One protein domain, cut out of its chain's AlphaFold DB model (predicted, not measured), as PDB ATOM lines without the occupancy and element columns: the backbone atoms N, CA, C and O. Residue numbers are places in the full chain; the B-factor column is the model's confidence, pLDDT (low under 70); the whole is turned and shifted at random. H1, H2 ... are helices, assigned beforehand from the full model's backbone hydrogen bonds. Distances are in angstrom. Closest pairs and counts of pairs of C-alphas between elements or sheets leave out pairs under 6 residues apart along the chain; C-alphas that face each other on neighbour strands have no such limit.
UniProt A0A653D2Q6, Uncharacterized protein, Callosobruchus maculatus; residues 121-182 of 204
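This is residues 121 to 182 of the 204 residues of an uncharacterized protein of Callosobruchus maculatus (UniProt A0A653D2Q6). Picture a large L: the long helix H1 is one arm, and after its last residue, Asp 147, a right-angled corner leads into the second arm, the helix H2. Past the end of H2 the chain folds back into the short helix H3, which runs opposite ways to H2, while H1 sticks out with residues 124 to 129 and 131 to 147 standing free. The printed part has 62 residues with three named helices, in the order H1, H2, H3, and no named strand; its class is all helix. It is extended, with a radius of gyration of the C-alphas of 17.6 A, and its C-alphas span 47 by 28 by 18 A.

Start at Ser 121, the first printed residue, and go on to C-alpha 124 at (-3.210, -1.207, 43.055), where H1 begins. H1 holds residues 124 to 147 and runs 34.3 A to C-alpha 147 at (23.902, 11.440, 59.788), with x, y and z higher at its end than at its start. After His 148 find H2, residues 149 to 165, which runs 24.2 A from its first to its last C-alpha. Four residues further on comes H3, residues 170 to 181, 16.8 A from its first C-alpha to its last, at (34.404, 23.792, 49.584).

Look first at the end of H1: H1 and H2 are close but not clearly touching, and their closest C-alphas, those of Met 145 and Lys 152, are 6.6 A apart. Their lines are about perpendicular, at 90 degrees. Next compare H2 with H3: they only just touch, with 3 pairs of C-alphas within 8 A, and H2 does so with residues 158 to 162 alone. The closest C-alphas of the two are those of Tyr 158 and Tyr 177, 7.4 A apart. H2 and H3 form a helical hairpin, running opposite ways at a steep tilt of 42 degrees. H1 and H3 are apart. In H1, H2 and H3, every pair of O i and N i+4 is within hydrogen-bond range.

To see the full length, find the two C-alphas farthest apart, those of Met 124 and Asn 180, at 47.9 A. The outline is elongated. The printed part has no cut, and the links from H1 to H2 and from H2 to H3 are both tight. In the B-factor column the mean pLDDT of the printed part is 89.8; residues 121 and 182 are under 70, where the model's confidence is low.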
ATOM      1  N   SER A 121      -0.847   3.998  37.952       69.94
ATOM      2  CA  SER A 121      -1.537   4.552  39.125       69.94
ATOM      3  C   SER A 121      -2.850   3.820  39.413       69.94
ATOM      4  O   SER A 121      -3.268   3.753  40.566       69.94
ATOM      5  N   ASP A 122      -3.483   3.267  38.374       79.25
ATOM      6  CA  ASP A 122      -4.728   2.503  38.479       79.25
ATOM      7  C   ASP A 122      -4.490   1.049  38.941       79.25
ATOM      8  O   ASP A 122      -5.388   0.409  39.491       79.25
ATOM      9  N   ASP A 123      -3.280   0.516  38.741       84.88
ATOM     10  CA  ASP A 123      -2.872  -0.794  39.253       84.88
ATOM     11  C   ASP A 123      -2.508  -0.691  40.744       84.88
ATOM     12  O   ASP A 123      -1.473  -0.142  41.128       84.88
ATOM     13  N   MET A 124      -3.369  -1.249  41.599       86.94
ATOM     14  CA  MET A 124      -3.210  -1.207  43.055       86.94
ATOM     15  C   MET A 124      -1.905  -1.865  43.540       86.94
ATOM     16  O   MET A 124      -1.310  -1.391  44.511       86.94
ATOM     17  N   GLU A 125      -1.436  -2.932  42.886       87.88
ATOM     18  CA  GLU A 125      -0.185  -3.599  43.267       87.88
ATOM     19  C   GLU A 125       1.018  -2.719  42.910       87.88
ATOM     20  O   GLU A 125       1.940  -2.542  43.716       87.88
ATOM     21  N   LEU A 126       1.001  -2.132  41.714       84.50
ATOM     22  CA  LEU A 126       2.089  -1.290  41.232       84.50
ATOM     23  C   LEU A 126       2.168   0.034  42.005       84.50
ATOM     24  O   LEU A 126       3.264   0.453  42.392       84.50
ATOM     25  N   LEU A 127       1.017   0.636  42.315       87.31
ATOM     26  CA  LEU A 127       0.920   1.809  43.177       87.31
ATOM     27  C   LEU A 127       1.447   1.510  44.588       87.31
ATOM     28  O   LEU A 127       2.234   2.296  45.119       87.31
ATOM     29  N   SER A 128       1.081   0.367  45.179       91.38
ATOM     30  CA  SER A 128       1.589  -0.039  46.499       91.38
ATOM     31  C   SER A 128       3.113  -0.169  46.496       91.38
ATOM     32  O   SER A 128       3.781   0.408  47.353       91.38
ATOM     33  N   LYS A 129       3.686  -0.855  45.496       89.38
ATOM     34  CA  LYS A 129       5.148  -0.991  45.359       89.38
ATOM     35  C   LYS A 129       5.838   0.362  45.210       89.38
ATOM     36  O   LYS A 129       6.901   0.577  45.796       89.38
ATOM     37  N   TYR A 130       5.248   1.272  44.436       87.81
ATOM     38  CA  TYR A 130       5.766   2.627  44.281       87.81
ATOM     39  C   TYR A 130       5.757   3.394  45.610       87.81
ATOM     40  O   TYR A 130       6.771   3.998  45.963       87.81
ATOM     41  N   LEU A 131       4.654   3.351  46.361       92.62
ATOM     42  CA  LEU A 131       4.540   4.033  47.653       92.62
ATOM     43  C   LEU A 131       5.534   3.480  48.680       92.62
ATOM     44  O   LEU A 131       6.194   4.266  49.367       92.62
ATOM     45  N   ASP A 132       5.714   2.161  48.733       94.75
ATOM     46  CA  ASP A 132       6.711   1.523  49.597       94.75
ATOM     47  C   ASP A 132       8.133   1.952  49.225       94.75
ATOM     48  O   ASP A 132       8.942   2.308  50.092       94.75
ATOM     49  N   TYR A 133       8.450   1.955  47.926       93.44
ATOM     50  CA  TYR A 133       9.758   2.378  47.439       93.44
ATOM     51  C   TYR A 133      10.020   3.859  47.731       93.44
ATOM     52  O   TYR A 133      11.090   4.200  48.237       93.44
ATOM     53  N   LYS A 134       9.036   4.727  47.465       93.31
ATOM     54  CA  LYS A 134       9.100   6.164  47.751       93.31
ATOM     55  C   LYS A 134       9.344   6.410  49.237       93.31
ATOM     56  O   LYS A 134      10.291   7.109  49.586       93.31
ATOM     57  N   THR A 135       8.563   5.768  50.101       96.12
ATOM     58  CA  THR A 135       8.694   5.885  51.560       96.12
ATOM     59  C   THR A 135      10.080   5.436  52.027       96.12
ATOM     60  O   THR A 135      10.741   6.125  52.803       96.12
ATOM     61  N   ARG A 136      10.579   4.308  51.506       94.69
ATOM     62  CA  ARG A 136      11.927   3.812  51.818       94.69
ATOM     63  C   ARG A 136      13.018   4.772  51.337       94.69
ATOM     64  O   ARG A 136      14.006   4.961  52.045       94.69
ATOM     65  N   ALA A 137      12.870   5.353  50.150       92.44
ATOM     66  CA  ALA A 137      13.817   6.323  49.606       92.44
ATOM     67  C   ALA A 137      13.834   7.621  50.432       92.44
ATOM     68  O   ALA A 137      14.910   8.115  50.765       92.44
ATOM     69  N   GLU A 138      12.664   8.125  50.830       94.44
ATOM     70  CA  GLU A 138      12.529   9.291  51.712       94.44
ATOM     71  C   GLU A 138      13.151   9.036  53.089       94.44
ATOM     72  O   GLU A 138      13.894   9.880  53.586       94.44
ATOM     73  N   MET A 139      12.923   7.858  53.682       94.62
ATOM     74  CA  MET A 139      13.567   7.471  54.940       94.62
ATOM     75  C   MET A 139      15.088   7.425  54.802       94.62
ATOM     76  O   MET A 139      15.775   8.020  55.623       94.62
ATOM     77  N   LYS A 140      15.619   6.786  53.750       92.75
ATOM     78  CA  LYS A 140      17.070   6.746  53.495       92.75
ATOM     79  C   LYS A 140      17.663   8.143  53.351       92.75
ATOM     80  O   LYS A 140      18.696   8.418  53.948       92.75
ATOM     81  N   MET A 141      17.006   9.020  52.590       90.62
ATOM     82  CA  MET A 141      17.437  10.410  52.432       90.62
ATOM     83  C   MET A 141      17.406  11.152  53.771       90.62
ATOM     84  O   MET A 141      18.353  11.857  54.104       90.62
ATOM     85  N   LYS A 142      16.344  10.977  54.565       91.75
ATOM     86  CA  LYS A 142      16.222  11.605  55.883       91.75
ATOM     87  C   LYS A 142      17.312  11.123  56.839       91.75
ATOM     88  O   LYS A 142      17.918  11.956  57.495       91.75
ATOM     89  N   THR A 143      17.578   9.818  56.882       92.38
ATOM     90  CA  THR A 143      18.672   9.240  57.673       92.38
ATOM     91  C   THR A 143      20.019   9.791  57.220       92.38
ATOM     92  O   THR A 143      20.736  10.333  58.046       92.38
ATOM     93  N   TYR A 144      20.309   9.791  55.913       91.31
ATOM     94  CA  TYR A 144      21.544  10.368  55.375       91.31
ATOM     95  C   TYR A 144      21.727  11.841  55.778       91.31
ATOM     96  O   TYR A 144      22.794  12.231  56.230       91.31
ATOM     97  N   MET A 145      20.676  12.660  55.671       88.75
ATOM     98  CA  MET A 145      20.720  14.073  56.073       88.75
ATOM     99  C   MET A 145      20.840  14.271  57.591       88.75
ATOM    100  O   MET A 145      21.329  15.308  58.031       88.75
ATOM    101  N   SER A 146      20.360  13.320  58.397       90.31
ATOM    102  CA  SER A 146      20.550  13.322  59.851       90.31
ATOM    103  C   SER A 146      21.964  12.906  60.250       90.31
ATOM    104  O   SER A 146      22.512  13.495  61.176       90.31
ATOM    105  N   ASP A 147      22.544  11.934  59.546       92.31
ATOM    106  CA  ASP A 147      23.902  11.440  59.788       92.31
ATOM    107  C   ASP A 147      24.970  12.434  59.296       92.31
ATOM    108  O   ASP A 147      26.066  12.477  59.850       92.31
ATOM    109  N   HIS A 148      24.629  13.261  58.298       89.94
ATOM    110  CA  HIS A 148      25.506  14.255  57.671       89.94
ATOM    111  C   HIS A 148      24.939  15.686  57.763       89.94
ATOM    112  O   HIS A 148      24.541  16.265  56.740       89.94
ATOM    113  N   PRO A 149      24.872  16.290  58.967       90.00
ATOM    114  CA  PRO A 149      24.378  17.658  59.135       90.00
ATOM    115  C   PRO A 149      25.174  18.684  58.311       90.00
ATOM    116  O   PRO A 149      24.592  19.642  57.804       90.00
ATOM    117  N   GLU A 150      26.465  18.439  58.075       90.44
ATOM    118  CA  GLU A 150      27.336  19.283  57.255       90.44
ATOM    119  C   GLU A 150      26.826  19.449  55.818       90.44
ATOM    120  O   GLU A 150      26.945  20.526  55.235       90.44
ATOM    121  N   VAL A 151      26.197  18.419  55.242       88.50
ATOM    122  CA  VAL A 151      25.642  18.482  53.881       88.50
ATOM    123  C   VAL A 151      24.455  19.438  53.837       88.50
ATOM    124  O   VAL A 151      24.300  20.201  52.881       88.50
ATOM    125  N   LYS A 152      23.622  19.421  54.881       87.38
ATOM    126  CA  LYS A 152      22.474  20.319  55.004       87.38
ATOM    127  C   LYS A 152      22.927  21.772  55.135       87.38
ATOM    128  O   LYS A 152      22.351  22.631  54.467       87.38
ATOM    129  N   ASP A 153      23.957  22.025  55.936       89.50
ATOM    130  CA  ASP A 153      24.510  23.366  56.133       89.50
ATOM    131  C   ASP A 153      25.145  23.897  54.838       89.50
ATOM    132  O   ASP A 153      24.796  24.985  54.382       89.50
ATOM    133  N   ILE A 154      25.951  23.078  54.152       91.81
ATOM    134  CA  ILE A 154      26.557  23.416  52.852       91.81
ATOM    135  C   ILE A 154      25.497  23.783  51.804       91.81
ATOM    136  O   ILE A 154      25.663  24.756  51.058       91.81
ATOM    137  N   LEU A 155      24.416  22.998  51.716       90.56
ATOM    138  CA  LEU A 155      23.313  23.259  50.789       90.56
ATOM    139  C   LEU A 155      22.534  24.521  51.176       90.56
ATOM    140  O   LEU A 155      22.146  25.286  50.293       90.56
ATOM    141  N   GLY A 156      22.324  24.753  52.474       91.25
ATOM    142  CA  GLY A 156      21.701  25.970  52.989       91.25
ATOM    143  C   GLY A 156      22.496  27.218  52.609       91.25
ATOM    144  O   GLY A 156      21.942  28.145  52.014       91.25
ATOM    145  N   ASP A 157      23.803  27.205  52.856       92.50
ATOM    146  CA  ASP A 157      24.713  28.297  52.507       92.50
ATOM    147  C   ASP A 157      24.783  28.521  50.996       92.50
ATOM    148  O   ASP A 157      24.765  29.660  50.526       92.50
ATOM    149  N   TYR A 158      24.779  27.449  50.203       94.12
ATOM    150  CA  TYR A 158      24.744  27.542  48.746       94.12
ATOM    151  C   TYR A 158      23.486  28.267  48.250       94.12
ATOM    152  O   TYR A 158      23.574  29.211  47.459       94.12
ATOM    153  N   VAL A 159      22.311  27.842  48.727       94.06
ATOM    154  CA  VAL A 159      21.024  28.435  48.338       94.06
ATOM    155  C   VAL A 159      20.951  29.892  48.793       94.06
ATOM    156  O   VAL A 159      20.569  30.755  48.000       94.06
ATOM    157  N   ASN A 160      21.383  30.189  50.022       93.75
ATOM    158  CA  ASN A 160      21.463  31.558  50.530       93.75
ATOM    159  C   ASN A 160      22.355  32.435  49.644       93.75
ATOM    160  O   ASN A 160      21.942  33.526  49.248       93.75
ATOM    161  N   ASN A 161      23.532  31.944  49.255       91.88
ATOM    162  CA  ASN A 161      24.445  32.684  48.389       91.88
ATOM    163  C   ASN A 161      23.865  32.929  46.987       91.88
ATOM    164  O   ASN A 161      24.033  34.022  46.448       91.88
ATOM    165  N   ILE A 162      23.127  31.975  46.411       94.06
ATOM    166  CA  ILE A 162      22.404  32.202  45.148       94.06
ATOM    167  C   ILE A 162      21.360  33.306  45.300       94.06
ATOM    168  O   ILE A 162      21.266  34.186  44.443       94.06
ATOM    169  N   ILE A 163      20.572  33.262  46.375       93.81
ATOM    170  CA  ILE A 163      19.492  34.224  46.611       93.81
ATOM    171  C   ILE A 163      20.056  35.631  46.852       93.81
ATOM    172  O   ILE A 163      19.478  36.605  46.363       93.81
ATOM    173  N   MET A 164      21.178  35.741  47.570       92.12
ATOM    174  CA  MET A 164      21.832  37.017  47.866       92.12
ATOM    175  C   MET A 164      22.561  37.599  46.653       92.12
ATOM    176  O   MET A 164      22.365  38.768  46.330       92.12
ATOM    177  N   LEU A 165      23.387  36.799  45.974       91.94
ATOM    178  CA  LEU A 165      24.265  37.281  44.902       91.94
ATOM    179  C   LEU A 165      23.566  37.360  43.541       91.94
ATOM    180  O   LEU A 165      24.047  38.076  42.667       91.94
ATOM    181  N   LYS A 166      22.457  36.625  43.354       91.31
ATOM    182  CA  LYS A 166      21.667  36.547  42.109       91.31
ATOM    183  C   LYS A 166      22.547  36.526  40.850       91.31
ATOM    184  O   LYS A 166      22.429  37.409  39.996       91.31
ATOM    185  N   PRO A 167      23.463  35.551  40.735       92.06
ATOM    186  CA  PRO A 167      24.433  35.530  39.653       92.06
ATOM    187  C   PRO A 167      23.730  35.414  38.297       92.06
ATOM    188  O   PRO A 167      22.815  34.610  38.127       92.06
ATOM    189  N   GLY A 168      24.203  36.170  37.301       89.75
ATOM    190  CA  GLY A 168      23.666  36.101  35.935       89.75
ATOM    191  C   GLY A 168      23.849  34.728  35.272       89.75
ATOM    192  O   GLY A 168      23.084  34.365  34.385       89.75
ATOM    193  N   ASN A 169      24.831  33.941  35.730       92.56
ATOM    194  CA  ASN A 169      25.016  32.544  35.345       92.56
ATOM    195  C   ASN A 169      25.122  31.664  36.597       92.56
ATOM    196  O   ASN A 169      26.184  31.558  37.216       92.56
ATOM    197  N   VAL A 170      24.008  31.024  36.952       90.56
ATOM    198  CA  VAL A 170      23.914  30.155  38.132       90.56
ATOM    199  C   VAL A 170      24.850  28.951  38.014       90.56
ATOM    200  O   VAL A 170      25.512  28.621  38.985       90.56
ATOM    201  N   ILE A 171      24.991  28.349  36.828       89.06
ATOM    202  CA  ILE A 171      25.799  27.134  36.629       89.06
ATOM    203  C   ILE A 171      27.284  27.390  36.916       89.06
ATOM    204  O   ILE A 171      27.916  26.633  37.654       89.06
ATOM    205  N   ALA A 172      27.839  28.477  36.372       89.25
ATOM    206  CA  ALA A 172      29.233  28.851  36.619       89.25
ATOM    207  C   ALA A 172      29.484  29.153  38.108       89.25
ATOM    208  O   ALA A 172      30.514  28.763  38.661       89.25
ATOM    209  N   PHE A 173      28.516  29.798  38.764       91.69
ATOM    210  CA  PHE A 173      28.555  30.063  40.198       91.69
ATOM    211  C   PHE A 173      28.549  28.765  41.023       91.69
ATOM    212  O   PHE A 173      29.400  28.600  41.895       91.69
ATOM    213  N   THR A 174      27.660  27.815  40.709       92.06
ATOM    214  CA  THR A 174      27.581  26.500  41.366       92.06
ATOM    215  C   THR A 174      28.902  25.751  41.302       92.06
ATOM    216  O   THR A 174      29.384  25.259  42.322       92.06
ATOM    217  N   MET A 175      29.506  25.682  40.112       89.06
ATOM    218  CA  MET A 175      30.781  24.990  39.921       89.06
ATOM    219  C   MET A 175      31.876  25.586  40.804       89.06
ATOM    220  O   MET A 175      32.600  24.836  41.449       89.06
ATOM    221  N   ASN A 176      31.978  26.916  40.854       89.44
ATOM    222  CA  ASN A 176      32.979  27.606  41.661       89.44
ATOM    223  C   ASN A 176      32.723  27.409  43.168       89.44
ATOM    224  O   ASN A 176      33.634  27.050  43.911       89.44
ATOM    225  N   TYR A 177      31.470  27.555  43.608       90.19
ATOM    226  CA  TYR A 177      31.078  27.389  45.009       90.19
ATOM    227  C   TYR A 177      31.484  26.015  45.568       90.19
ATOM    228  O   TYR A 177      32.200  25.939  46.566       90.19
ATOM    229  N   PHE A 178      31.106  24.925  44.891       89.50
ATOM    230  CA  PHE A 178      31.433  23.573  45.356       89.50
ATOM    231  C   PHE A 178      32.903  23.189  45.137       89.50
ATOM    232  O   PHE A 178      33.430  22.389  45.904       89.50
ATOM    233  N   GLN A 179      33.595  23.769  44.149       86.69
ATOM    234  CA  GLN A 179      35.044  23.572  43.993       86.69
ATOM    235  C   GLN A 179      35.841  24.165  45.160       86.69
ATOM    236  O   GLN A 179      36.842  23.577  45.560       86.69
ATOM    237  N   ASN A 180      35.393  25.288  45.725       83.69
ATOM    238  CA  ASN A 180      36.083  25.941  46.840       83.69
ATOM    239  C   ASN A 180      35.829  25.268  48.198       83.69
ATOM    240  O   ASN A 180      36.634  25.432  49.110       83.69
ATOM    241  N   LEU A 181      34.742  24.501  48.342       79.62
ATOM    242  CA  LEU A 181      34.404  23.792  49.584       79.62
ATOM    243  C   LEU A 181      35.311  22.587  49.877       79.62
ATOM    244  O   LEU A 181      35.423  22.175  51.029       79.62
ATOM    245  N   PHE A 182      35.991  22.043  48.866       67.19
ATOM    246  CA  PHE A 182      36.949  20.949  49.024       67.19
ATOM    247  C   PHE A 182      38.376  21.458  48.743       67.19
ATOM    248  O   PHE A 182      38.822  21.425  47.597       67.19
TER     249      PHE A 182